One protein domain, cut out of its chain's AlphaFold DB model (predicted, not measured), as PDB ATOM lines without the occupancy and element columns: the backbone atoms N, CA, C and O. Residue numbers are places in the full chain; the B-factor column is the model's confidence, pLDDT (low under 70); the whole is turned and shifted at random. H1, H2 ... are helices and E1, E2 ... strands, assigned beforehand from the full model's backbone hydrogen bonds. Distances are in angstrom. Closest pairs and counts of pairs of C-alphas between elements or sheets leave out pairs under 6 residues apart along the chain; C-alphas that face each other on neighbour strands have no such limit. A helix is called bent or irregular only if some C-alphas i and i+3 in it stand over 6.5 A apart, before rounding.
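What this domain is: This is residues 2 to 138 and 148 to 176 of the 178 residues of an uncharacterized protein of Thermoproteus sp (UniProt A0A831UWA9). A small three-stranded sheet has helices H1b and H2 over one face, H4 packs on H2, and from this body two long helical arms, H1a and much of H5, extend in the same direction. Residues 2 to 9 and 162 to 176, at the far ends of these arms, stick out free. The printed part has 166 residues, with five named helices and three named strands in the order H1 E1 E2 E3 H2 H3 H4 H5; the sheet, E1 E3 E2, is mixed and the class is mostly helix. The whole is loose, with a radius of gyration of the C-alphas of 19.1 A and spans of 60 by 39 by 25 A.

Where its parts are: Find C-alpha 3 at (151.759, 116.942, 170.486), where H1, residues 3 to 37, begins. By its hydrogen bonds it was assigned as one helix, but it is bent: C-alphas 14 and 17 are 6.7 A apart. Its arms are H1a, residues 3 to 14, 16.2 A long, and H1b, residues 17 to 37, 30.0 A long. Next come strands E1, residues 43 to 47, E2, residues 67 to 70, and E3, residues 73 to 77. H2, residues 82 to 98, runs 24.4 A; H3, residues 100 to 112, 19.0 A; H4, residues 119 to 134, 22.7 A. H5, residues 148 to 176, runs 41.9 A to C-alpha 176 at (155.388, 108.772, 188.812).

How they stand to each other: Look first at the sheet: E1 and E3 are parallel, with N 45 and O 74 2.9 A apart, within hydrogen-bond range. E3 and E2 are an antiparallel hairpin, with N 68 and O 75 at 2.8 A. H1b and H2 are on the same face, making two layers, helices on one face of a sheet. H1b is over E1 at a height over the sheet of 7.9 A, its closest C-alphas Ala 23 and Ala 46, 5.1 A apart. H2 is over E3 and E2 at a height of 8.7 A, along the strands, closest at Tyr 69 and Leu 88, 5.6 A between C-alphas. H4 touches H2, C-alphas His 87 and Ser 128 at 4.8 A, at a steep tilt of 62 degrees. H3 and H2 touch only at the corner, C-alphas Ala 95 and Phe 102 at 5.3 A. H5 touches H1b with residues 150 to 154 alone, C-alphas Pro 18 and Lys 150 at 6.0 A, opposite ways at a shallow tilt of 27 degrees. In H1a, H1b, H2, H3, H4 and H5 every O i to N i+4 pair is within hydrogen-bond range.

The domain as a whole: The C-alphas of Gly 38 and Tyr 175, the two farthest apart, are 62.5 A apart. Residues 139 to 147 are not printed, and C-alphas 138 and 148 are 14.4 A apart across the cut. The link from E1 to E2 is long, 19 residues; within it, residues 55 to 61 have pLDDT under 70.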
ATOM      1  N   ASP A   2     151.401 115.729 165.754       77.81
ATOM      2  CA  ASP A   2     152.395 115.732 166.831       77.81
ATOM      3  C   ASP A   2     151.962 116.637 168.020       77.81
ATOM      4  O   ASP A   2     151.487 117.758 167.785       77.81
ATOM      5  N   PRO A   3     152.045 116.158 169.283       72.88
ATOM      6  CA  PRO A   3     151.759 116.942 170.486       72.88
ATOM      7  C   PRO A   3     152.496 118.283 170.560       72.88
ATOM      8  O   PRO A   3     151.866 119.277 170.928       72.88
ATOM      9  N   LEU A   4     153.768 118.340 170.149       72.44
ATOM     10  CA  LEU A   4     154.546 119.582 170.140       72.44
ATOM     11  C   LEU A   4     153.954 120.586 169.143       72.44
ATOM     12  O   LEU A   4     153.688 121.733 169.497       72.44
ATOM     13  N   GLY A   5     153.615 120.136 167.932       76.50
ATOM     14  CA  GLY A   5     152.917 120.969 166.950       76.50
ATOM     15  C   GLY A   5     151.557 121.512 167.424       76.50
ATOM     16  O   GLY A   5     151.156 122.598 167.011       76.50
ATOM     17  N   ARG A   6     150.829 120.798 168.297       80.25
ATOM     18  CA  ARG A   6     149.590 121.322 168.915       80.25
ATOM     19  C   ARG A   6     149.877 122.371 169.986       80.25
ATOM     20  O   ARG A   6     149.187 123.384 170.003       80.25
ATOM     21  N   ALA A   7     150.879 122.144 170.832       77.94
ATOM     22  CA  ALA A   7     151.274 123.089 171.874       77.94
ATOM     23  C   ALA A   7     151.782 124.412 171.281       77.94
ATOM     24  O   ALA A   7     151.353 125.477 171.711       77.94
ATOM     25  N   LEU A   8     152.613 124.349 170.235       80.69
ATOM     26  CA  LEU A   8     153.109 125.540 169.540       80.69
ATOM     27  C   LEU A   8     151.975 126.347 168.895       80.69
ATOM     28  O   LEU A   8     151.949 127.565 169.022       80.69
ATOM     29  N   ARG A   9     150.993 125.682 168.270       86.81
ATOM     30  CA  ARG A   9     149.802 126.368 167.738       86.81
ATOM     31  C   ARG A   9     148.937 126.990 168.832       86.81
ATOM     32  O   ARG A   9     148.385 128.062 168.621       86.81
ATOM     33  N   ALA A  10     148.797 126.332 169.981       85.88
ATOM     34  CA  ALA A  10     148.065 126.895 171.111       85.88
ATOM     35  C   ALA A  10     148.776 128.136 171.669       85.88
ATOM     36  O   ALA A  10     148.122 129.144 171.902       85.88
ATOM     37  N   LEU A  11     150.104 128.092 171.820       87.31
ATOM     38  CA  LEU A  11     150.900 129.245 172.243       87.31
ATOM     39  C   LEU A  11     150.761 130.421 171.264       87.31
ATOM     40  O   LEU A  11     150.529 131.552 171.684       87.31
ATOM     41  N   ASP A  12     150.861 130.138 169.968       90.12
ATOM     42  CA  ASP A  12     150.707 131.132 168.909       90.12
ATOM     43  C   ASP A  12     149.334 131.819 168.965       90.12
ATOM     44  O   ASP A  12     149.243 133.039 169.086       90.12
ATOM     45  N   GLN A  13     148.255 131.035 168.976       92.69
ATOM     46  CA  GLN A  13     146.894 131.570 168.886       92.69
ATOM     47  C   GLN A  13     146.382 132.179 170.193       92.69
ATOM     48  O   GLN A  13     145.628 133.146 170.151       92.69
ATOM     49  N   LEU A  14     146.751 131.614 171.343       92.31
ATOM     50  CA  LEU A  14     146.194 132.024 172.635       92.31
ATOM     51  C   LEU A  14     147.032 133.096 173.336       92.31
ATOM     52  O   LEU A  14     146.512 133.772 174.221       92.31
ATOM     53  N   VAL A  15     148.312 133.239 172.969       93.19
ATOM     54  CA  VAL A  15     149.246 134.152 173.643       93.19
ATOM     55  C   VAL A  15     149.908 135.113 172.666       93.19
ATOM     56  O   VAL A  15     149.755 136.322 172.825       93.19
ATOM     57  N   LEU A  16     150.634 134.611 171.662       94.56
ATOM     58  CA  LEU A  16     151.452 135.476 170.800       94.56
ATOM     59  C   LEU A  16     150.596 136.421 169.957       94.56
ATOM     60  O   LEU A  16     150.862 137.618 169.934       94.56
ATOM     61  N   LYS A  17     149.533 135.907 169.337       95.62
ATOM     62  CA  LYS A  17     148.643 136.716 168.506       95.62
ATOM     63  C   LYS A  17     147.892 137.800 169.300       95.62
ATOM     64  O   LYS A  17     147.943 138.949 168.877       95.62
ATOM     65  N   PRO A  18     147.271 137.525 170.466       96.31
ATOM     66  CA  PRO A  18     146.706 138.594 171.293       96.31
ATOM     67  C   PRO A  18     147.731 139.647 171.737       96.31
ATOM     68  O   PRO A  18     147.398 140.828 171.796       96.31
ATOM     69  N   LEU A  19     148.976 139.252 172.033       97.50
ATOM     70  CA  LEU A  19     150.048 140.207 172.340       97.50
ATOM     71  C   LEU A  19     150.393 141.084 171.130       97.50
ATOM     72  O   LEU A  19     150.560 142.292 171.283       97.50
ATOM     73  N   GLU A  20     150.480 140.496 169.939       97.56
ATOM     74  CA  GLU A  20     150.707 141.227 168.690       97.56
ATOM     75  C   GLU A  20     149.559 142.202 168.393       97.56
ATOM     76  O   GLU A  20     149.816 143.369 168.108       97.56
ATOM     77  N   ASP A  21     148.303 141.772 168.551       97.69
ATOM     78  CA  ASP A  21     147.118 142.627 168.399       97.69
ATOM     79  C   ASP A  21     147.190 143.840 169.350       97.69
ATOM     80  O   ASP A  21     147.006 144.982 168.924       97.69
ATOM     81  N   ILE A  22     147.527 143.616 170.628       98.19
ATOM     82  CA  ILE A  22     147.709 144.690 171.620       98.19
ATOM     83  C   ILE A  22     148.829 145.646 171.195       98.19
ATOM     84  O   ILE A  22     148.658 146.865 171.270       98.19
ATOM     85  N   ALA A  23     149.974 145.110 170.764       98.06
ATOM     86  CA  ALA A  23     151.118 145.908 170.339       98.06
ATOM     87  C   ALA A  23     150.779 146.769 169.114       98.06
ATOM     88  O   ALA A  23     151.071 147.963 169.120       98.06
ATOM     89  N   ASN A  24     150.101 146.200 168.118       98.19
ATOM     90  CA  ASN A  24     149.701 146.891 166.894       98.19
ATOM     91  C   ASN A  24     148.692 148.015 167.171       98.19
ATOM     92  O   ASN A  24     148.876 149.135 166.693       98.19
ATOM     93  N   SER A  25     147.659 147.765 167.985       97.94
ATOM     94  CA  SER A  25     146.700 148.814 168.365       97.94
ATOM     95  C   SER A  25     147.368 149.917 169.197       97.94
ATOM     96  O   SER A  25     147.095 151.103 168.993       97.94
ATOM     97  N   ALA A  26     148.285 149.565 170.106       97.94
ATOM     98  CA  ALA A  26     149.061 150.545 170.867       97.94
ATOM     99  C   ALA A  26     150.001 151.362 169.963       97.94
ATOM    100  O   ALA A  26     150.102 152.579 170.131       97.94
ATOM    101  N   GLU A  27     150.642 150.731 168.979       97.50
ATOM    102  CA  GLU A  27     151.452 151.424 167.976       97.50
ATOM    103  C   GLU A  27     150.600 152.394 167.153       97.50
ATOM    104  O   GLU A  27     151.014 153.533 166.967       97.50
ATOM    105  N   GLY A  28     149.381 152.012 166.758       96.62
ATOM    106  CA  GLY A  28     148.446 152.898 166.057       96.62
ATOM    107  C   GLY A  28     148.042 154.139 166.867       96.62
ATOM    108  O   GLY A  28     147.872 155.225 166.309       96.62
ATOM    109  N   ILE A  29     147.940 154.021 168.198       97.12
ATOM    110  CA  ILE A  29     147.753 155.184 169.084       97.12
ATOM    111  C   ILE A  29     148.972 156.109 169.011       97.12
ATOM    112  O   ILE A  29     148.816 157.323 168.855       97.12
ATOM    113  N   LEU A  30     150.179 155.551 169.142       97.00
ATOM    114  CA  LEU A  30     151.412 156.337 169.123       97.00
ATOM    115  C   LEU A  30     151.678 156.957 167.752       97.00
ATOM    116  O   LEU A  30     152.157 158.084 167.693       97.00
ATOM    117  N   GLU A  31     151.330 156.270 166.670       95.88
ATOM    118  CA  GLU A  31     151.413 156.766 165.298       95.88
ATOM    119  C   GLU A  31     150.556 158.019 165.117       95.88
ATOM    120  O   GLU A  31     151.089 159.064 164.756       95.88
ATOM    121  N   ALA A  32     149.276 157.972 165.502       94.19
ATOM    122  CA  ALA A  32     148.383 159.127 165.392       94.19
ATOM    123  C   ALA A  32     148.896 160.359 166.166       94.19
ATOM    124  O   ALA A  32     148.766 161.495 165.707       94.19
ATOM    125  N   ILE A  33     149.488 160.149 167.347       95.06
ATOM    126  CA  ILE A  33     150.081 161.236 168.138       95.06
ATOM    127  C   ILE A  33     151.390 161.720 167.495       95.06
ATOM    128  O   ILE A  33     151.641 162.923 167.446       95.06
ATOM    129  N   SER A  34     152.222 160.807 166.994       95.06
ATOM    130  CA  SER A  34     153.506 161.131 166.357       95.06
ATOM    131  C   SER A  34     153.308 161.967 165.093       95.06
ATOM    132  O   SER A  34     153.990 162.974 164.916       95.06
ATOM    133  N   GLU A  35     152.318 161.614 164.270       94.00
ATOM    134  CA  GLU A  35     151.916 162.375 163.084       94.00
ATOM    135  C   GLU A  35     151.478 163.798 163.447       94.00
ATOM    136  O   GLU A  35     151.935 164.762 162.836       94.00
ATOM    137  N   GLN A  36     150.651 163.951 164.490       91.94
ATOM    138  CA  GLN A  36     150.215 165.265 164.972       91.94
ATOM    139  C   GLN A  36     151.389 166.136 165.451       91.94
ATOM    140  O   GLN A  36     151.344 167.360 165.327       91.94
ATOM    141  N   LEU A  37     152.420 165.516 166.029       93.12
ATOM    142  CA  LEU A  37     153.596 166.203 166.562       93.12
ATOM    143  C   LEU A  37     154.728 166.371 165.537       93.12
ATOM    144  O   LEU A  37     155.689 167.080 165.830       93.12
ATOM    145  N   GLY A  38     154.636 165.746 164.360       95.38
ATOM    146  CA  GLY A  38     155.693 165.774 163.345       95.38
ATOM    147  C   GLY A  38     156.989 165.092 163.798       95.38
ATOM    148  O   GLY A  38     158.078 165.544 163.448       95.38
ATOM    149  N   VAL A  39     156.883 164.031 164.599       95.88
ATOM    150  CA  VAL A  39     158.025 163.280 165.149       95.88
ATOM    151  C   VAL A  39     158.016 161.834 164.647       95.88
ATOM    152  O   VAL A  39     156.958 161.327 164.272       95.88
ATOM    153  N   PRO A  40     159.168 161.139 164.637       96.44
ATOM    154  CA  PRO A  40     159.198 159.708 164.359       96.44
ATOM    155  C   PRO A  40     158.304 158.936 165.334       96.44
ATOM    156  O   PRO A  40     158.206 159.302 166.502       96.44
ATOM    157  N   LYS A  41     157.678 157.851 164.864       95.50
ATOM    158  CA  LYS A  41     156.973 156.913 165.745       95.50
ATOM    159  C   LYS A  41     157.945 155.871 166.315       95.50
ATOM    160  O   LYS A  41     158.824 155.405 165.581       95.50
ATOM    161  N   PRO A  42     157.791 155.443 167.577       97.31
ATOM    162  CA  PRO A  42     158.465 154.254 168.075       97.31
ATOM    163  C   PRO A  42     157.720 152.992 167.626       97.31
ATOM    164  O   PRO A  42     156.519 153.028 167.367       97.31
ATOM    165  N   LYS A  43     158.425 151.858 167.609       98.00
ATOM    166  CA  LYS A  43     157.780 150.540 167.544       98.00
ATOM    167  C   LYS A  43     157.205 150.159 168.899       98.00
ATOM    168  O   LYS A  43     157.780 150.540 169.922       98.00
ATOM    169  N   VAL A  44     156.146 149.354 168.923       98.19
ATOM    170  CA  VAL A  44     155.596 148.805 170.173       98.19
ATOM    171  C   VAL A  44     155.742 147.285 170.227       98.19
ATOM    172  O   VAL A  44     155.533 146.591 169.240       98.19
ATOM    173  N   ALA A  45     156.091 146.757 171.401       96.81
ATOM    174  CA  ALA A  45     156.084 145.327 171.693       96.81
ATOM    175  C   ALA A  45     155.340 145.063 173.008       96.81
ATOM    176  O   ALA A  45     155.683 145.644 174.038       96.81
ATOM    177  N   ALA A  46     154.350 144.172 172.996       97.00
ATOM    178  CA  ALA A  46     153.638 143.755 174.202       97.00
ATOM    179  C   ALA A  46     154.194 142.431 174.735       97.00
ATOM    180  O   ALA A  46     154.511 141.521 173.969       97.00
ATOM    181  N   VAL A  47     154.293 142.304 176.059       94.31
ATOM    182  CA  VAL A  47     154.776 141.086 176.719       94.31
ATOM    183  C   VAL A  47     153.850 140.635 177.844       94.31
ATOM    184  O   VAL A  47     153.277 141.452 178.567       94.31
ATOM    185  N   ALA A  48     153.739 139.315 178.015       90.44
ATOM    186  CA  ALA A  48     153.048 138.688 179.144       90.44
ATOM    187  C   ALA A  48     153.948 138.504 180.376       90.44
ATOM    188  O   ALA A  48     153.451 138.359 181.493       90.44
ATOM    189  N   VAL A  49     155.271 138.520 180.185       85.12
ATOM    190  CA  VAL A  49     156.230 138.373 181.282       85.12
ATOM    191  C   VAL A  49     156.322 139.661 182.111       85.12
ATOM    192  O   VAL A  49     156.136 140.756 181.564       85.12
ATOM    193  N   PRO A  50     156.596 139.560 183.425       81.31
ATOM    194  CA  PRO A  50     156.879 140.729 184.245       81.31
ATOM    195  C   PRO A  50     158.028 141.551 183.657       81.31
ATOM    196  O   PRO A  50     159.010 141.003 183.158       81.31
ATOM    197  N   LEU A  51     157.881 142.870 183.717       86.44
ATOM    198  CA  LEU A  51     158.946 143.820 183.435       86.44
ATOM    199  C   LEU A  51     159.353 144.461 184.756       86.44
ATOM    200  O   LEU A  51     158.495 144.745 185.596       86.44
ATOM    201  N   ASP A  52     160.641 144.720 184.918       82.31
ATOM    202  CA  ASP A  52     161.195 145.393 186.086       82.31
ATOM    203  C   ASP A  52     162.234 146.439 185.669       82.31
ATOM    204  O   ASP A  52     162.730 146.454 184.538       82.31
ATOM    205  N   GLU A  53     162.544 147.338 186.598       75.06
ATOM    206  CA  GLU A  53     163.519 148.415 186.396       75.06
ATOM    207  C   GLU A  53     164.964 147.932 186.177       75.06
ATOM    208  O   GLU A  53     165.807 148.712 185.729       75.06
ATOM    209  N   CYS A  54     165.245 146.656 186.457       71.75
ATOM    210  CA  CYS A  54     166.565 146.029 186.390       71.75
ATOM    211  C   CYS A  54     166.766 145.159 185.138       71.75
ATOM    212  O   CYS A  54     167.842 144.593 184.946       71.75
ATOM    213  N   GLY A  55     165.758 145.044 184.270       69.06
ATOM    214  CA  GLY A  55     165.836 144.247 183.050       69.06
ATOM    215  C   GLY A  55     165.784 142.732 183.270       69.06
ATOM    216  O   GLY A  55     166.332 141.999 182.448       69.06
ATOM    217  N   GLY A  56     165.128 142.249 184.331       63.81
ATOM    218  CA  GLY A  56     164.921 140.816 184.576       63.81
ATOM    219  C   GLY A  56     165.989 140.144 185.438       63.81
ATOM    220  O   GLY A  56     166.075 138.915 185.453       63.81
ATOM    221  N   GLN A  57     166.828 140.915 186.137       58.03
ATOM    222  CA  GLN A  57     167.776 140.363 187.107       58.03
ATOM    223  C   GLN A  57     167.045 140.010 188.407       58.03
ATOM    224  O   GLN A  57     166.470 140.874 189.061       58.03
ATOM    225  N   ALA A  58     167.074 138.727 188.777       50.81
ATOM    226  CA  ALA A  58     166.365 138.190 189.942       50.81
ATOM    227  C   ALA A  58     166.956 138.633 191.298       50.81
ATOM    228  O   ALA A  58     166.291 138.499 192.324       50.81
ATOM    229  N   ASP A  59     168.173 139.181 191.305       49.41
ATOM    230  CA  ASP A  59     168.932 139.464 192.522       49.41
ATOM    231  C   ASP A  59     168.950 140.970 192.837       49.41
ATOM    232  O   ASP A  59     169.926 141.678 192.593       49.41
ATOM    233  N   GLY A  60     167.842 141.475 193.386       57.03
ATOM    234  CA  GLY A  60     167.729 142.843 193.903       57.03
ATOM    235  C   GLY A  60     166.284 143.253 194.222       57.03
ATOM    236  O   GLY A  60     165.348 142.599 193.764       57.03
ATOM    237  N   PRO A  61     166.052 144.335 194.996       65.56
ATOM    238  CA  PRO A  61     164.712 144.854 195.286       65.56
ATOM    239  C   PRO A  61     164.155 145.654 194.093       65.56
ATOM    240  O   PRO A  61     163.772 146.812 194.236       65.56
ATOM    241  N   CYS A  62     164.154 145.050 192.907       70.69
ATOM    242  CA  CYS A  62     163.714 145.689 191.675       70.69
ATOM    243  C   CYS A  62     162.187 145.759 191.635       70.69
ATOM    244  O   CYS A  62     161.488 144.765 191.862       70.69
ATOM    245  N   ARG A  63     161.647 146.940 191.345       74.12
ATOM    246  CA  ARG A  63     160.202 147.138 191.233       74.12
ATOM    247  C   ARG A  63     159.683 146.688 189.875       74.12
ATOM    248  O   ARG A  63     160.288 146.959 188.839       74.12
ATOM    249  N   GLY A  64     158.511 146.056 189.893       80.56
ATOM    250  CA  GLY A  64     157.747 145.783 188.681       80.56
ATOM    251  C   GLY A  64     157.272 147.083 188.031       80.56
ATOM    252  O   GLY A  64     156.753 147.969 188.715       80.56
ATOM    253  N   ILE A  65     157.428 147.190 186.715       84.88
ATOM    254  CA  ILE A  65     157.058 148.369 185.925       84.88
ATOM    255  C   ILE A  65     156.095 147.993 184.798       84.88
ATOM    256  O   ILE A  65     156.097 146.877 184.283       84.88
ATOM    257  N   ALA A  66     155.252 148.945 184.398       87.81
ATOM    258  CA  ALA A  66     154.246 148.723 183.357       87.81
ATOM    259  C   ALA A  66     154.846 148.635 181.940       87.81
ATOM    260  O   ALA A  66     154.194 148.141 181.021       87.81
ATOM    261  N   GLY A  67     156.076 149.111 181.754       92.31
ATOM    262  CA  GLY A  67     156.790 149.056 180.487       92.31
ATOM    263  C   GLY A  67     158.158 149.722 180.558       92.31
ATOM    264  O   GLY A  67     158.489 150.377 181.544       92.31
ATOM    265  N   VAL A  68     158.940 149.545 179.500       92.06
ATOM    266  CA  VAL A  68     160.283 150.099 179.323       92.06
ATOM    267  C   VAL A  68     160.355 150.764 177.961       92.06
ATOM    268  O   VAL A  68     159.913 150.204 176.959       92.06
ATOM    269  N   TYR A  69     160.951 151.949 177.921       93.50
ATOM    270  CA  TYR A  69     161.368 152.565 176.674       93.50
ATOM    271  C   TYR A  69     162.847 152.270 176.426       93.50
ATOM    272  O   TYR A  69     163.689 152.469 177.302       93.50
ATOM    273  N   GLU A  70     163.169 151.832 175.221       90.94
ATOM    274  CA  GLU A  70     164.516 151.777 174.658       90.94
ATOM    275  C   GLU A  70     164.511 152.650 173.395       90.94
ATOM    276  O   GLU A  70     163.450 152.809 172.794       90.94
ATOM    277  N   PRO A  71     165.629 153.272 172.978       90.50
ATOM    278  CA  PRO A  71     165.630 154.159 171.814       90.50
ATOM    279  C   PRO A  71     164.923 153.554 170.585       90.50
ATOM    280  O   PRO A  71     165.405 152.600 169.982       90.50
ATOM    281  N   GLY A  72     163.759 154.113 170.236       93.12
ATOM    282  CA  GLY A  72     162.921 153.670 169.114       93.12
ATOM    283  C   GLY A  72     161.947 152.516 169.396       93.12
ATOM    284  O   GLY A  72     161.176 152.168 168.502       93.12
ATOM    285  N   VAL A  73     161.929 151.944 170.603       96.69
ATOM    286  CA  VAL A  73     161.072 150.805 170.970       96.69
ATOM    287  C   VAL A  73     160.409 151.019 172.331       96.69
ATOM    288  O   VAL A  73     161.059 151.234 173.352       96.69
ATOM    289  N   VAL A  74     159.086 150.910 172.357       97.25
ATOM    290  CA  VAL A  74     158.263 150.894 173.565       97.25
ATOM    291  C   VAL A  74     157.872 149.447 173.854       97.25
ATOM    292  O   VAL A  74     157.091 148.846 173.121       97.25
ATOM    293  N   ARG A  75     158.391 148.876 174.940       95.69
ATOM    294  CA  ARG A  75     157.996 147.548 175.413       95.69
ATOM    295  C   ARG A  75     157.011 147.692 176.565       95.69
ATOM    296  O   ARG A  75     157.350 148.287 177.583       95.69
ATOM    297  N   ILE A  76     155.813 147.138 176.432       96.38
ATOM    298  CA  ILE A  76     154.753 147.223 177.441       96.38
ATOM    299  C   ILE A  76     154.427 145.854 178.017       96.38
ATOM    300  O   ILE A  76     154.374 144.860 177.295       96.38
ATOM    301  N   ASN A  77     154.141 145.797 179.315       95.19
ATOM    302  CA  ASN A  77     153.368 144.681 179.834       95.19
ATOM    303  C   ASN A  77     151.957 144.758 179.227       95.19
ATOM    304  O   ASN A  77     151.396 145.849 179.099       95.19
ATOM    305  N   TYR A  78     151.371 143.624 178.851       95.12
ATOM    306  CA  TYR A  78     150.048 143.618 178.220       95.12
ATOM    307  C   TYR A  78     148.954 144.220 179.116       95.12
ATOM    308  O   TYR A  78     148.014 144.803 178.598       95.12
ATOM    309  N   ARG A  79     149.106 144.177 180.448       94.19
ATOM    310  CA  ARG A  79     148.210 144.842 181.412       94.19
ATOM    311  C   ARG A  79     148.569 146.306 181.686       94.19
ATOM    312  O   ARG A  79     148.079 146.890 182.653       94.19
ATOM    313  N   SER A  80     149.452 146.904 180.888       94.19
ATOM    314  CA  SER A  80     149.748 148.334 180.975       94.19
ATOM    315  C   SER A  80     148.493 149.174 180.731       94.19
ATOM    316  O   SER A  80     147.469 148.696 180.246       94.19
ATOM    317  N   THR A  81     148.561 150.448 181.107       94.81
ATOM    318  CA  THR A  81     147.449 151.393 180.956       94.81
ATOM    319  C   THR A  81     147.760 152.425 179.877       94.81
ATOM    320  O   THR A  81     148.931 152.665 179.575       94.81
ATOM    321  N   LEU A  82     146.738 153.102 179.342       95.38
ATOM    322  CA  LEU A  82     146.946 154.209 178.406       95.38
ATOM    323  C   LEU A  82     147.884 155.288 178.987       95.38
ATOM    324  O   LEU A  82     148.815 155.684 178.290       95.38
ATOM    325  N   PRO A  83     147.741 155.727 180.256       95.56
ATOM    326  CA  PRO A  83     148.731 156.598 180.889       95.56
ATOM    327  C   PRO A  83     150.163 156.051 180.852       95.56
ATOM    328  O   PRO A  83     151.088 156.805 180.561       95.56
ATOM    329  N   SER A  84     150.355 154.750 181.096       95.38
ATOM    330  CA  SER A  84     151.676 154.112 181.006       95.38
ATOM    331  C   SER A  84     152.231 154.162 179.581       95.38
ATOM    332  O   SER A  84     153.394 154.505 179.394       95.38
ATOM    333  N   LEU A  85     151.400 153.886 178.571       97.56
ATOM    334  CA  LEU A  85     151.787 153.990 177.162       97.56
ATOM    335  C   LEU A  85     152.224 155.423 176.807       97.56
ATOM    336  O   LEU A  85     153.274 155.622 176.200       97.56
ATOM    337  N   LEU A  86     151.457 156.428 177.239       97.25
ATOM    338  CA  LEU A  86     151.779 157.841 177.011       97.25
ATOM    339  C   LEU A  86     153.035 158.294 177.770       97.25
ATOM    340  O   LEU A  86     153.771 159.142 177.269       97.25
ATOM    341  N   HIS A  87     153.309 157.731 178.951       97.00
ATOM    342  CA  HIS A  87     154.562 157.949 179.687       97.00
ATOM    343  C   HIS A  87     155.770 157.428 178.913       97.00
ATOM    344  O   HIS A  87     156.745 158.152 178.722       97.00
ATOM    345  N   LEU A  88     155.688 156.211 178.381       97.19
ATOM    346  CA  LEU A  88     156.766 155.638 177.573       97.19
ATOM    347  C   LEU A  88     156.968 156.406 176.264       97.19
ATOM    348  O   LEU A  88     158.100 156.624 175.837       97.19
ATOM    349  N   PHE A  89     155.884 156.891 175.660       97.81
ATOM    350  CA  PHE A  89     155.980 157.782 174.512       97.81
ATOM    351  C   PHE A  89     156.613 159.134 174.870       97.81
ATOM    352  O   PHE A  89     157.393 159.668 174.090       97.81
ATOM    353  N   ALA A  90     156.373 159.675 176.066       97.69
ATOM    354  CA  ALA A  90     157.063 160.884 176.510       97.69
ATOM    355  C   ALA A  90     158.590 160.692 176.588       97.69
ATOM    356  O   ALA A  90     159.326 161.592 176.178       97.69
ATOM    357  N   HIS A  91     159.069 159.518 177.019       97.25
ATOM    358  CA  HIS A  91     160.492 159.171 176.921       97.25
ATOM    359  C   HIS A  91     160.984 159.069 175.478       97.25
ATOM    360  O   HIS A  91     162.099 159.494 175.179       97.25
ATOM    361  N   HIS A  92     160.154 158.556 174.569       97.75
ATOM    362  CA  HIS A  92     160.481 158.565 173.149       97.75
ATOM    363  C   HIS A  92     160.714 159.981 172.625       97.75
ATOM    364  O   HIS A  92     161.744 160.243 172.006       97.75
ATOM    365  N   LEU A  93     159.821 160.913 172.950       97.50
ATOM    366  CA  LEU A  93     159.964 162.309 172.546       97.50
ATOM    367  C   LEU A  93     161.227 162.958 173.131       97.50
ATOM    368  O   LEU A  93     161.949 163.639 172.407       97.50
ATOM    369  N   GLN A  94     161.540 162.701 174.407       97.12
ATOM    370  CA  GLN A  94     162.803 163.145 175.014       97.12
ATOM    371  C   GLN A  94     164.015 162.612 174.238       97.12
ATOM    372  O   GLN A  94     164.962 163.352 173.978       97.12
ATOM    373  N   ALA A  95     163.990 161.340 173.839       97.00
ATOM    374  CA  ALA A  95     165.079 160.732 173.085       97.00
ATOM    375  C   ALA A  95     165.228 161.328 171.679       97.00
ATOM    376  O   ALA A  95     166.353 161.579 171.251       97.00
ATOM    377  N   VAL A  96     164.115 161.598 170.990       96.56
ATOM    378  CA  VAL A  96     164.109 162.283 169.687       96.56
ATOM    379  C   VAL A  96     164.718 163.684 169.803       96.56
ATOM    380  O   VAL A  96     165.525 164.073 168.965       96.56
ATOM    381  N   GLU A  97     164.386 164.431 170.857       95.81
ATOM    382  CA  GLU A  97     164.874 165.801 171.074       95.81
ATOM    383  C   GLU A  97     166.348 165.861 171.499       95.81
ATOM    384  O   GLU A  97     167.102 166.740 171.077       95.81
ATOM    385  N   MET A  98     166.772 164.946 172.372       95.94
ATOM    386  CA  MET A  98     168.103 164.982 172.982       95.94
ATOM    387  C   MET A  98     169.158 164.206 172.182       95.94
ATOM    388  O   MET A  98     170.354 164.494 172.336       95.94
ATOM    389  N   GLY A  99     168.743 163.235 171.362       93.62
ATOM    390  CA  GLY A  99     169.626 162.300 170.667       93.62
ATOM    391  C   GLY A  99     170.405 161.416 171.645       93.62
ATOM    392  O   GLY A  99     169.890 161.002 172.684       93.62
ATOM    393  N   GLU A 100     171.685 161.167 171.362       92.31
ATOM    394  CA  GLU A 100     172.559 160.321 172.197       92.31
ATOM    395  C   GLU A 100     172.671 160.795 173.657       92.31
ATOM    396  O   GLU A 100     172.864 159.990 174.573       92.31
ATOM    397  N   ARG A 101     172.469 162.098 173.906       95.00
ATOM    398  CA  ARG A 101     172.471 162.671 175.261       95.00
ATOM    399  C   ARG A 101     171.388 162.073 176.152       95.00
ATOM    400  O   ARG A 101     171.591 162.015 177.360       95.00
ATOM    401  N   PHE A 102     170.274 161.602 175.585       95.19
ATOM    402  CA  PHE A 102     169.226 160.917 176.343       95.19
ATOM    403  C   PHE A 102     169.754 159.646 177.011       95.19
ATOM    404  O   PHE A 102     169.559 159.443 178.207       95.19
ATOM    405  N   VAL A 103     170.465 158.808 176.250       91.88
ATOM    406  CA  VAL A 103     171.005 157.534 176.748       91.88
ATOM    407  C   VAL A 103     172.048 157.790 177.834       91.88
ATOM    408  O   VAL A 103     172.030 157.138 178.878       91.88
ATOM    409  N   HIS A 104     172.915 158.785 177.621       93.56
ATOM    410  CA  HIS A 104     173.910 159.181 178.614       93.56
ATOM    411  C   HIS A 104     173.266 159.710 179.905       93.56
ATOM    412  O   HIS A 104     173.618 159.253 180.992       93.56
ATOM    413  N   ALA A 105     172.295 160.623 179.793       93.44
ATOM    414  CA  ALA A 105     171.592 161.189 180.942       93.44
ATOM    415  C   ALA A 105     170.834 160.114 181.729       93.44
ATOM    416  O   ALA A 105     170.985 160.031 182.944       93.44
ATOM    417  N   ARG A 106     170.106 159.223 181.045       91.12
ATOM    418  CA  ARG A 106     169.378 158.120 181.684       91.12
ATOM    419  C   ARG A 106     170.301 157.203 182.482       91.12
ATOM    420  O   ARG A 106     169.960 156.821 183.599       91.12
ATOM    421  N   ARG A 107     171.470 156.863 181.930       90.31
ATOM    422  CA  ARG A 107     172.471 156.055 182.638       90.31
ATOM    423  C   ARG A 107     173.006 156.784 183.870       90.31
ATOM    424  O   ARG A 107     173.044 156.205 184.949       90.31
ATOM    425  N   LEU A 108     173.376 158.054 183.715       93.06
ATOM    426  CA  LEU A 108     173.913 158.868 184.802       93.06
ATOM    427  C   LEU A 108     172.908 159.034 185.952       93.06
ATOM    428  O   LEU A 108     173.281 158.948 187.120       93.06
ATOM    429  N   GLU A 109     171.636 159.265 185.628       92.19
ATOM    430  CA  GLU A 109     170.551 159.343 186.607       92.19
ATOM    431  C   GLU A 109     170.340 158.002 187.311       92.19
ATOM    432  O   GLU A 109     170.187 157.982 188.530       92.19
ATOM    433  N   ALA A 110     170.394 156.883 186.581       86.81
ATOM    434  CA  ALA A 110     170.235 155.557 187.167       86.81
ATOM    435  C   ALA A 110     171.338 155.183 188.166       86.81
ATOM    436  O   ALA A 110     171.050 154.534 189.168       86.81
ATOM    437  N   GLU A 111     172.568 155.632 187.924       87.88
ATOM    438  CA  GLU A 111     173.710 155.416 188.818       87.88
ATOM    439  C   GLU A 111     173.664 156.302 190.078       87.88
ATOM    440  O   GLU A 111     174.294 155.978 191.083       87.88
ATOM    441  N   ARG A 112     172.950 157.436 190.035       90.12
ATOM    442  CA  ARG A 112     173.034 158.485 191.070       90.12
ATOM    443  C   ARG A 112     171.758 158.709 191.864       90.12
ATOM    444  O   ARG A 112     171.837 159.233 192.973       90.12
ATOM    445  N   LEU A 113     170.601 158.391 191.296       87.38
ATOM    446  CA  LEU A 113     169.302 158.771 191.839       87.38
ATOM    447  C   LEU A 113     168.341 157.571 191.892       87.38
ATOM    448  O   LEU A 113     168.256 156.795 190.927       87.38
ATOM    449  N   PRO A 114     167.549 157.453 192.977       85.31
ATOM    450  CA  PRO A 114     166.366 156.597 193.001       85.31
ATOM    451  C   PRO A 114     165.427 156.933 191.842       85.31
ATOM    452  O   PRO A 114     165.348 158.097 191.444       85.31
ATOM    453  N   TRP A 115     164.709 155.931 191.328       82.81
ATOM    454  CA  TRP A 115     163.835 156.045 190.152       82.81
ATOM    455  C   TRP A 115     162.923 157.280 190.189       82.81
ATOM    456  O   TRP A 115     162.863 158.045 189.231       82.81
ATOM    457  N   GLU A 116     162.263 157.521 191.320       83.19
ATOM    458  CA  GLU A 116     161.259 158.576 191.498       83.19
ATOM    459  C   GLU A 116     161.843 159.993 191.491       83.19
ATOM    460  O   GLU A 116     161.108 160.963 191.318       83.19
ATOM    461  N   LEU A 117     163.156 160.117 191.691       89.25
ATOM    462  CA  LEU A 117     163.863 161.396 191.730       89.25
ATOM    463  C   LEU A 117     164.612 161.696 190.428       89.25
ATOM    464  O   LEU A 117     165.250 162.744 190.330       89.25
ATOM    465  N   ARG A 118     164.555 160.799 189.438       91.75
ATOM    466  CA  ARG A 118     165.242 160.958 188.152       91.75
ATOM    467  C   ARG A 118     164.576 162.066 187.324       91.75
ATOM    468  O   ARG A 118     163.386 161.948 187.010       91.75
ATOM    469  N   PRO A 119     165.296 163.143 186.951       94.88
ATOM    470  CA  PRO A 119     164.731 164.226 186.150       94.88
ATOM    471  C   PRO A 119     164.061 163.773 184.849       94.88
ATOM    472  O   PRO A 119     163.006 164.315 184.507       94.88
ATOM    473  N   LEU A 120     164.607 162.772 184.143       94.38
ATOM    474  CA  LEU A 120     163.974 162.249 182.926       94.38
ATOM    475  C   LEU A 120     162.608 161.610 183.204       94.38
ATOM    476  O   LEU A 120     161.673 161.847 182.436       94.38
ATOM    477  N   GLU A 121     162.467 160.866 184.304       93.31
ATOM    478  CA  GLU A 121     161.199 160.247 184.726       93.31
ATOM    479  C   GLU A 121     160.155 161.296 185.114       93.31
ATOM    480  O   GLU A 121     159.008 161.238 184.668       93.31
ATOM    481  N   ILE A 122     160.558 162.311 185.883       95.38
ATOM    482  CA  ILE A 122     159.675 163.416 186.279       95.38
ATOM    483  C   ILE A 122     159.198 164.183 185.039       95.38
ATOM    484  O   ILE A 122     158.003 164.449 184.879       95.38
ATOM    485  N   ALA A 123     160.116 164.520 184.131       96.81
ATOM    486  CA  ALA A 123     159.782 165.226 182.901       96.81
ATOM    487  C   ALA A 123     158.867 164.389 181.990       96.81
ATOM    488  O   ALA A 123     157.940 164.938 181.387       96.81
ATOM    489  N   ALA A 124     159.070 163.070 181.924       96.44
ATOM    490  CA  ALA A 124     158.202 162.167 181.178       96.44
ATOM    491  C   ALA A 124     156.793 162.101 181.784       96.44
ATOM    492  O   ALA A 124     155.815 162.188 181.040       96.44
ATOM    493  N   ALA A 125     156.669 162.068 183.114       95.62
ATOM    494  CA  ALA A 125     155.378 162.080 183.802       95.62
ATOM    495  C   ALA A 125     154.588 163.379 183.558       95.62
ATOM    496  O   ALA A 125     153.383 163.356 183.300       95.62
ATOM    497  N   VAL A 126     155.258 164.536 183.583       96.56
ATOM    498  CA  VAL A 126     154.611 165.822 183.268       96.56
ATOM    499  C   VAL A 126     154.158 165.854 181.809       96.56
ATOM    500  O   VAL A 126     153.027 166.245 181.506       96.56
ATOM    501  N   ARG A 127     155.027 165.425 180.892       96.56
ATOM    502  CA  ARG A 127     154.733 165.428 179.458       96.56
ATOM    503  C   ARG A 127     153.636 164.428 179.098       96.56
ATOM    504  O   ARG A 127     152.788 164.753 178.273       96.56
ATOM    505  N   SER A 128     153.577 163.266 179.740       96.81
ATOM    506  CA  SER A 128     152.512 162.280 179.522       96.81
ATOM    507  C   SER A 128     151.140 162.816 179.928       96.81
ATOM    508  O   SER A 128     150.174 162.655 179.183       96.81
ATOM    509  N   ALA A 129     151.052 163.560 181.034       95.19
ATOM    510  CA  ALA A 129     149.823 164.240 181.433       95.19
ATOM    511  C   ALA A 129     149.389 165.310 180.413       95.19
ATOM    512  O   ALA A 129     148.196 165.471 180.137       95.19
ATOM    513  N   GLN A 130     150.341 166.035 179.818       95.19
ATOM    514  CA  GLN A 130     150.058 166.997 178.747       95.19
ATOM    515  C   GLN A 130     149.594 166.304 177.462       95.19
ATOM    516  O   GLN A 130     148.640 166.768 176.834       95.19
ATOM    517  N   LEU A 131     150.235 165.191 177.094       94.81
ATOM    518  CA  LEU A 131     149.836 164.353 175.966       94.81
ATOM    519  C   LEU A 131     148.423 163.814 176.168       94.81
ATOM    520  O   LEU A 131     147.606 163.953 175.271       94.81
ATOM    521  N   ALA A 132     148.091 163.300 177.352       91.88
ATOM    522  CA  ALA A 132     146.760 162.775 177.656       91.88
ATOM    523  C   ALA A 132     145.650 163.822 177.456       91.88
ATOM    524  O   ALA A 132     144.590 163.506 176.926       91.88
ATOM    525  N   ARG A 133     145.904 165.089 177.813       89.75
ATOM    526  CA  ARG A 133     144.951 166.196 177.597       89.75
ATOM    527  C   ARG A 133     144.765 166.570 176.128       89.75
ATOM    528  O   ARG A 133     143.753 167.170 175.782       89.75
ATOM    529  N   ARG A 134     145.760 166.282 175.288       87.56
ATOM    530  CA  ARG A 134     145.773 166.600 173.852       87.56
ATOM    531  C   ARG A 134     145.574 165.368 172.973       87.56
ATOM    532  O   ARG A 134     145.571 165.506 171.754       87.56
ATOM    533  N   ALA A 135     145.438 164.192 173.582       82.25
ATOM    534  CA  ALA A 135     145.340 162.934 172.876       82.25
ATOM    535  C   ALA A 135     144.099 162.966 171.976       82.25
ATOM    536  O   ALA A 135     143.019 163.354 172.438       82.25
ATOM    537  N   PRO A 136     144.219 162.559 170.701       83.12
ATOM    538  CA  PRO A 136     143.070 162.478 169.817       83.12
ATOM    539  C   PRO A 136     141.973 161.604 170.445       83.12
ATOM    540  O   PRO A 136     142.295 160.547 170.990       83.12
ATOM    541  N   PRO A 137     140.675 161.947 170.316       86.19
ATOM    542  CA  PRO A 137     139.584 161.106 170.826       86.19
ATOM    543  C   PRO A 137     139.645 159.651 170.335       86.19
ATOM    544  O   PRO A 137     139.212 158.731 171.026       86.19
ATOM    545  N   ARG A 138     140.231 159.433 169.148       89.56
ATOM    546  CA  ARG A 138     140.503 158.104 168.591       89.56
ATOM    547  C   ARG A 138     141.419 157.260 169.483       89.56
ATOM    548  O   ARG A 138     141.190 156.064 169.570       89.56
ATOM    549  N   LYS A 148     141.659 146.870 175.505       97.25
ATOM    550  CA  LYS A 148     141.081 146.283 176.729       97.25
ATOM    551  C   LYS A 148     140.397 144.925 176.506       97.25
ATOM    552  O   LYS A 148     140.592 144.044 177.349       97.25
ATOM    553  N   PRO A 149     139.617 144.706 175.432       97.12
ATOM    554  CA  PRO A 149     139.063 143.387 175.141       97.12
ATOM    555  C   PRO A 149     140.144 142.329 174.920       97.12
ATOM    556  O   PRO A 149     140.017 141.230 175.451       97.12
ATOM    557  N   LYS A 150     141.236 142.673 174.228       96.56
ATOM    558  CA  LYS A 150     142.369 141.763 174.011       96.56
ATOM    559  C   LYS A 150     143.129 141.426 175.286       96.56
ATOM    560  O   LYS A 150     143.544 140.285 175.458       96.56
ATOM    561  N   ILE A 151     143.248 142.373 176.216       96.69
ATOM    562  CA  ILE A 151     143.804 142.102 177.549       96.69
ATOM    563  C   ILE A 151     142.958 141.052 178.277       96.69
ATOM    564  O   ILE A 151     143.514 140.101 178.819       96.69
ATOM    565  N   ARG A 152     141.626 141.195 178.253       96.31
ATOM    566  CA  ARG A 152     140.708 140.225 178.875       96.31
ATOM    567  C   ARG A 152     140.790 138.855 178.204       96.31
ATOM    568  O   ARG A 152     140.914 137.857 178.899       96.31
ATOM    569  N   GLU A 153     140.784 138.820 176.870       95.31
ATOM    570  CA  GLU A 153     140.967 137.590 176.089       95.31
ATOM    571  C   GLU A 153     142.263 136.868 176.495       95.31
ATOM    572  O   GLU A 153     142.260 135.666 176.758       95.31
ATOM    573  N   LEU A 154     143.369 137.609 176.601       95.62
ATOM    574  CA  LEU A 154     144.658 137.055 176.992       95.62
ATOM    575  C   LEU A 154     144.680 136.589 178.457       95.62
ATOM    576  O   LEU A 154     145.257 135.544 178.749       95.62
ATOM    577  N   ASP A 155     144.036 137.315 179.371       96.00
ATOM    578  CA  ASP A 155     143.893 136.898 180.770       96.00
ATOM    579  C   ASP A 155     143.157 135.557 180.893       96.00
ATOM    580  O   ASP A 155     143.642 134.648 181.577       96.00
ATOM    581  N   ASP A 156     142.036 135.404 180.186       95.56
ATOM    582  CA  ASP A 156     141.249 134.169 180.172       95.56
ATOM    583  C   ASP A 156     142.041 133.009 179.549       95.56
ATOM    584  O   ASP A 156     142.075 131.894 180.085       95.56
ATOM    585  N   ASN A 157     142.749 133.278 178.448       94.44
ATOM    586  CA  ASN A 157     143.609 132.304 177.781       94.44
ATOM    587  C   ASN A 157     144.743 131.817 178.694       94.44
ATOM    588  O   ASN A 157     144.980 130.611 178.796       94.44
ATOM    589  N   LEU A 158     145.430 132.732 179.383       92.12
ATOM    590  CA  LEU A 158     146.512 132.393 180.309       92.12
ATOM    591  C   LEU A 158     145.996 131.615 181.524       92.12
ATOM    592  O   LEU A 158     146.640 130.654 181.949       92.12
ATOM    593  N   ALA A 159     144.828 131.980 182.060       90.94
ATOM    594  CA  ALA A 159     144.198 131.251 183.157       90.94
ATOM    595  C   ALA A 159     143.860 129.807 182.756       90.94
ATOM    596  O   ALA A 159     144.162 128.868 183.499       90.94
ATOM    597  N   ARG A 160     143.304 129.617 181.554       89.12
ATOM    598  CA  ARG A 160     143.013 128.289 181.005       89.12
ATOM    599  C   ARG A 160     144.282 127.464 180.798       89.12
ATOM    600  O   ARG A 160     144.343 126.327 181.254       89.12
ATOM    601  N   LEU A 161     145.305 128.040 180.165       87.81
ATOM    602  CA  LEU A 161     146.583 127.359 179.938       87.81
ATOM    603  C   LEU A 161     147.237 126.930 181.254       87.81
ATOM    604  O   LEU A 161     147.756 125.819 181.353       87.81
ATOM    605  N   LYS A 162     147.179 127.781 182.283       87.38
ATOM    606  CA  LYS A 162     147.675 127.447 183.618       87.38
ATOM    607  C   LYS A 162     146.929 126.248 184.214       87.38
ATOM    608  O   LYS A 162     147.578 125.328 184.703       87.38
ATOM    609  N   ALA A 163     145.598 126.233 184.137       85.69
ATOM    610  CA  ALA A 163     144.787 125.123 184.639       85.69
ATOM    611  C   ALA A 163     145.091 123.800 183.909       85.69
ATOM    612  O   ALA A 163     145.256 122.765 184.560       85.69
ATOM    613  N   ASP A 164     145.235 123.846 182.581       84.44
ATOM    614  CA  ASP A 164     145.583 122.682 181.759       84.44
ATOM    615  C   ASP A 164     146.964 122.118 182.156       84.44
ATOM    616  O   ASP A 164     147.127 120.910 182.347       84.44
ATOM    617  N   VAL A 165     147.958 122.993 182.350       84.94
ATOM    618  CA  VAL A 165     149.308 122.608 182.791       84.94
ATOM    619  C   VAL A 165     149.285 122.004 184.199       84.94
ATOM    620  O   VAL A 165     149.864 120.940 184.417       84.94
ATOM    621  N   GLU A 166     148.584 122.622 185.150       84.81
ATOM    622  CA  GLU A 166     148.438 122.097 186.516       84.81
ATOM    623  C   GLU A 166     147.753 120.723 186.552       84.81
ATOM    624  O   GLU A 166     148.069 119.886 187.404       84.81
ATOM    625  N   GLN A 167     146.803 120.467 185.651       78.94
ATOM    626  CA  GLN A 167     146.165 119.158 185.532       78.94
ATOM    627  C   GLN A 167     147.150 118.103 185.005       78.94
ATOM    628  O   GLN A 167     147.206 116.999 185.549       78.94
ATOM    629  N   ILE A 168     147.960 118.442 183.995       82.19
ATOM    630  CA  ILE A 168     149.004 117.553 183.462       82.19
ATOM    631  C   ILE A 168     150.038 117.219 184.543       82.19
ATOM    632  O   ILE A 168     150.362 116.043 184.717       82.19
ATOM    633  N   TYR A 169     150.509 118.213 185.304       82.00
ATOM    634  CA  TYR A 169     151.434 117.988 186.421       82.00
ATOM    635  C   TYR A 169     150.854 117.021 187.457       82.00
ATOM    636  O   TYR A 169     151.517 116.052 187.823       82.00
ATOM    637  N   ARG A 170     149.595 117.215 187.867       81.81
ATOM    638  CA  ARG A 170     148.916 116.307 188.807       81.81
ATOM    639  C   ARG A 170     148.825 114.876 188.281       81.81
ATOM    640  O   ARG A 170     149.067 113.935 189.033       81.81
ATOM    641  N   TYR A 171     148.506 114.688 186.999       81.31
ATOM    642  CA  TYR A 171     148.523 113.350 186.406       81.31
ATOM    643  C   TYR A 171     149.930 112.751 186.406       81.31
ATOM    644  O   TYR A 171     150.088 111.601 186.809       81.31
ATOM    645  N   ALA A 172     150.949 113.515 186.005       84.25
ATOM    646  CA  ALA A 172     152.333 113.051 185.998       84.25
ATOM    647  C   ALA A 172     152.805 112.625 187.398       84.25
ATOM    648  O   ALA A 172     153.408 111.565 187.527       84.25
ATOM    649  N   GLU A 173     152.465 113.376 188.451       84.56
ATOM    650  CA  GLU A 173     152.760 112.999 189.841       84.56
ATOM    651  C   GLU A 173     152.091 111.683 190.254       84.56
ATOM    652  O   GLU A 173     152.719 110.848 190.903       84.56
ATOM    653  N   VAL A 174     150.824 111.476 189.880       85.12
ATOM    654  CA  VAL A 174     150.106 110.222 190.165       85.12
ATOM    655  C   VAL A 174     150.755 109.039 189.446       85.12
ATOM    656  O   VAL A 174     150.883 107.967 190.036       85.12
ATOM    657  N   TYR A 175     151.171 109.220 188.191       78.19
ATOM    658  CA  TYR A 175     151.837 108.172 187.416       78.19
ATOM    659  C   TYR A 175     153.273 107.906 187.880       78.19
ATOM    660  O   TYR A 175     153.678 106.754 187.888       78.19
ATOM    661  N   ALA A 176     154.020 108.924 188.311       78.06
ATOM    662  CA  ALA A 176     155.388 108.772 188.812       78.06
ATOM    663  C   ALA A 176     155.470 108.076 190.186       78.06
ATOM    664  O   ALA A 176     156.543 107.644 190.593       78.06
TER     665      ALA A 176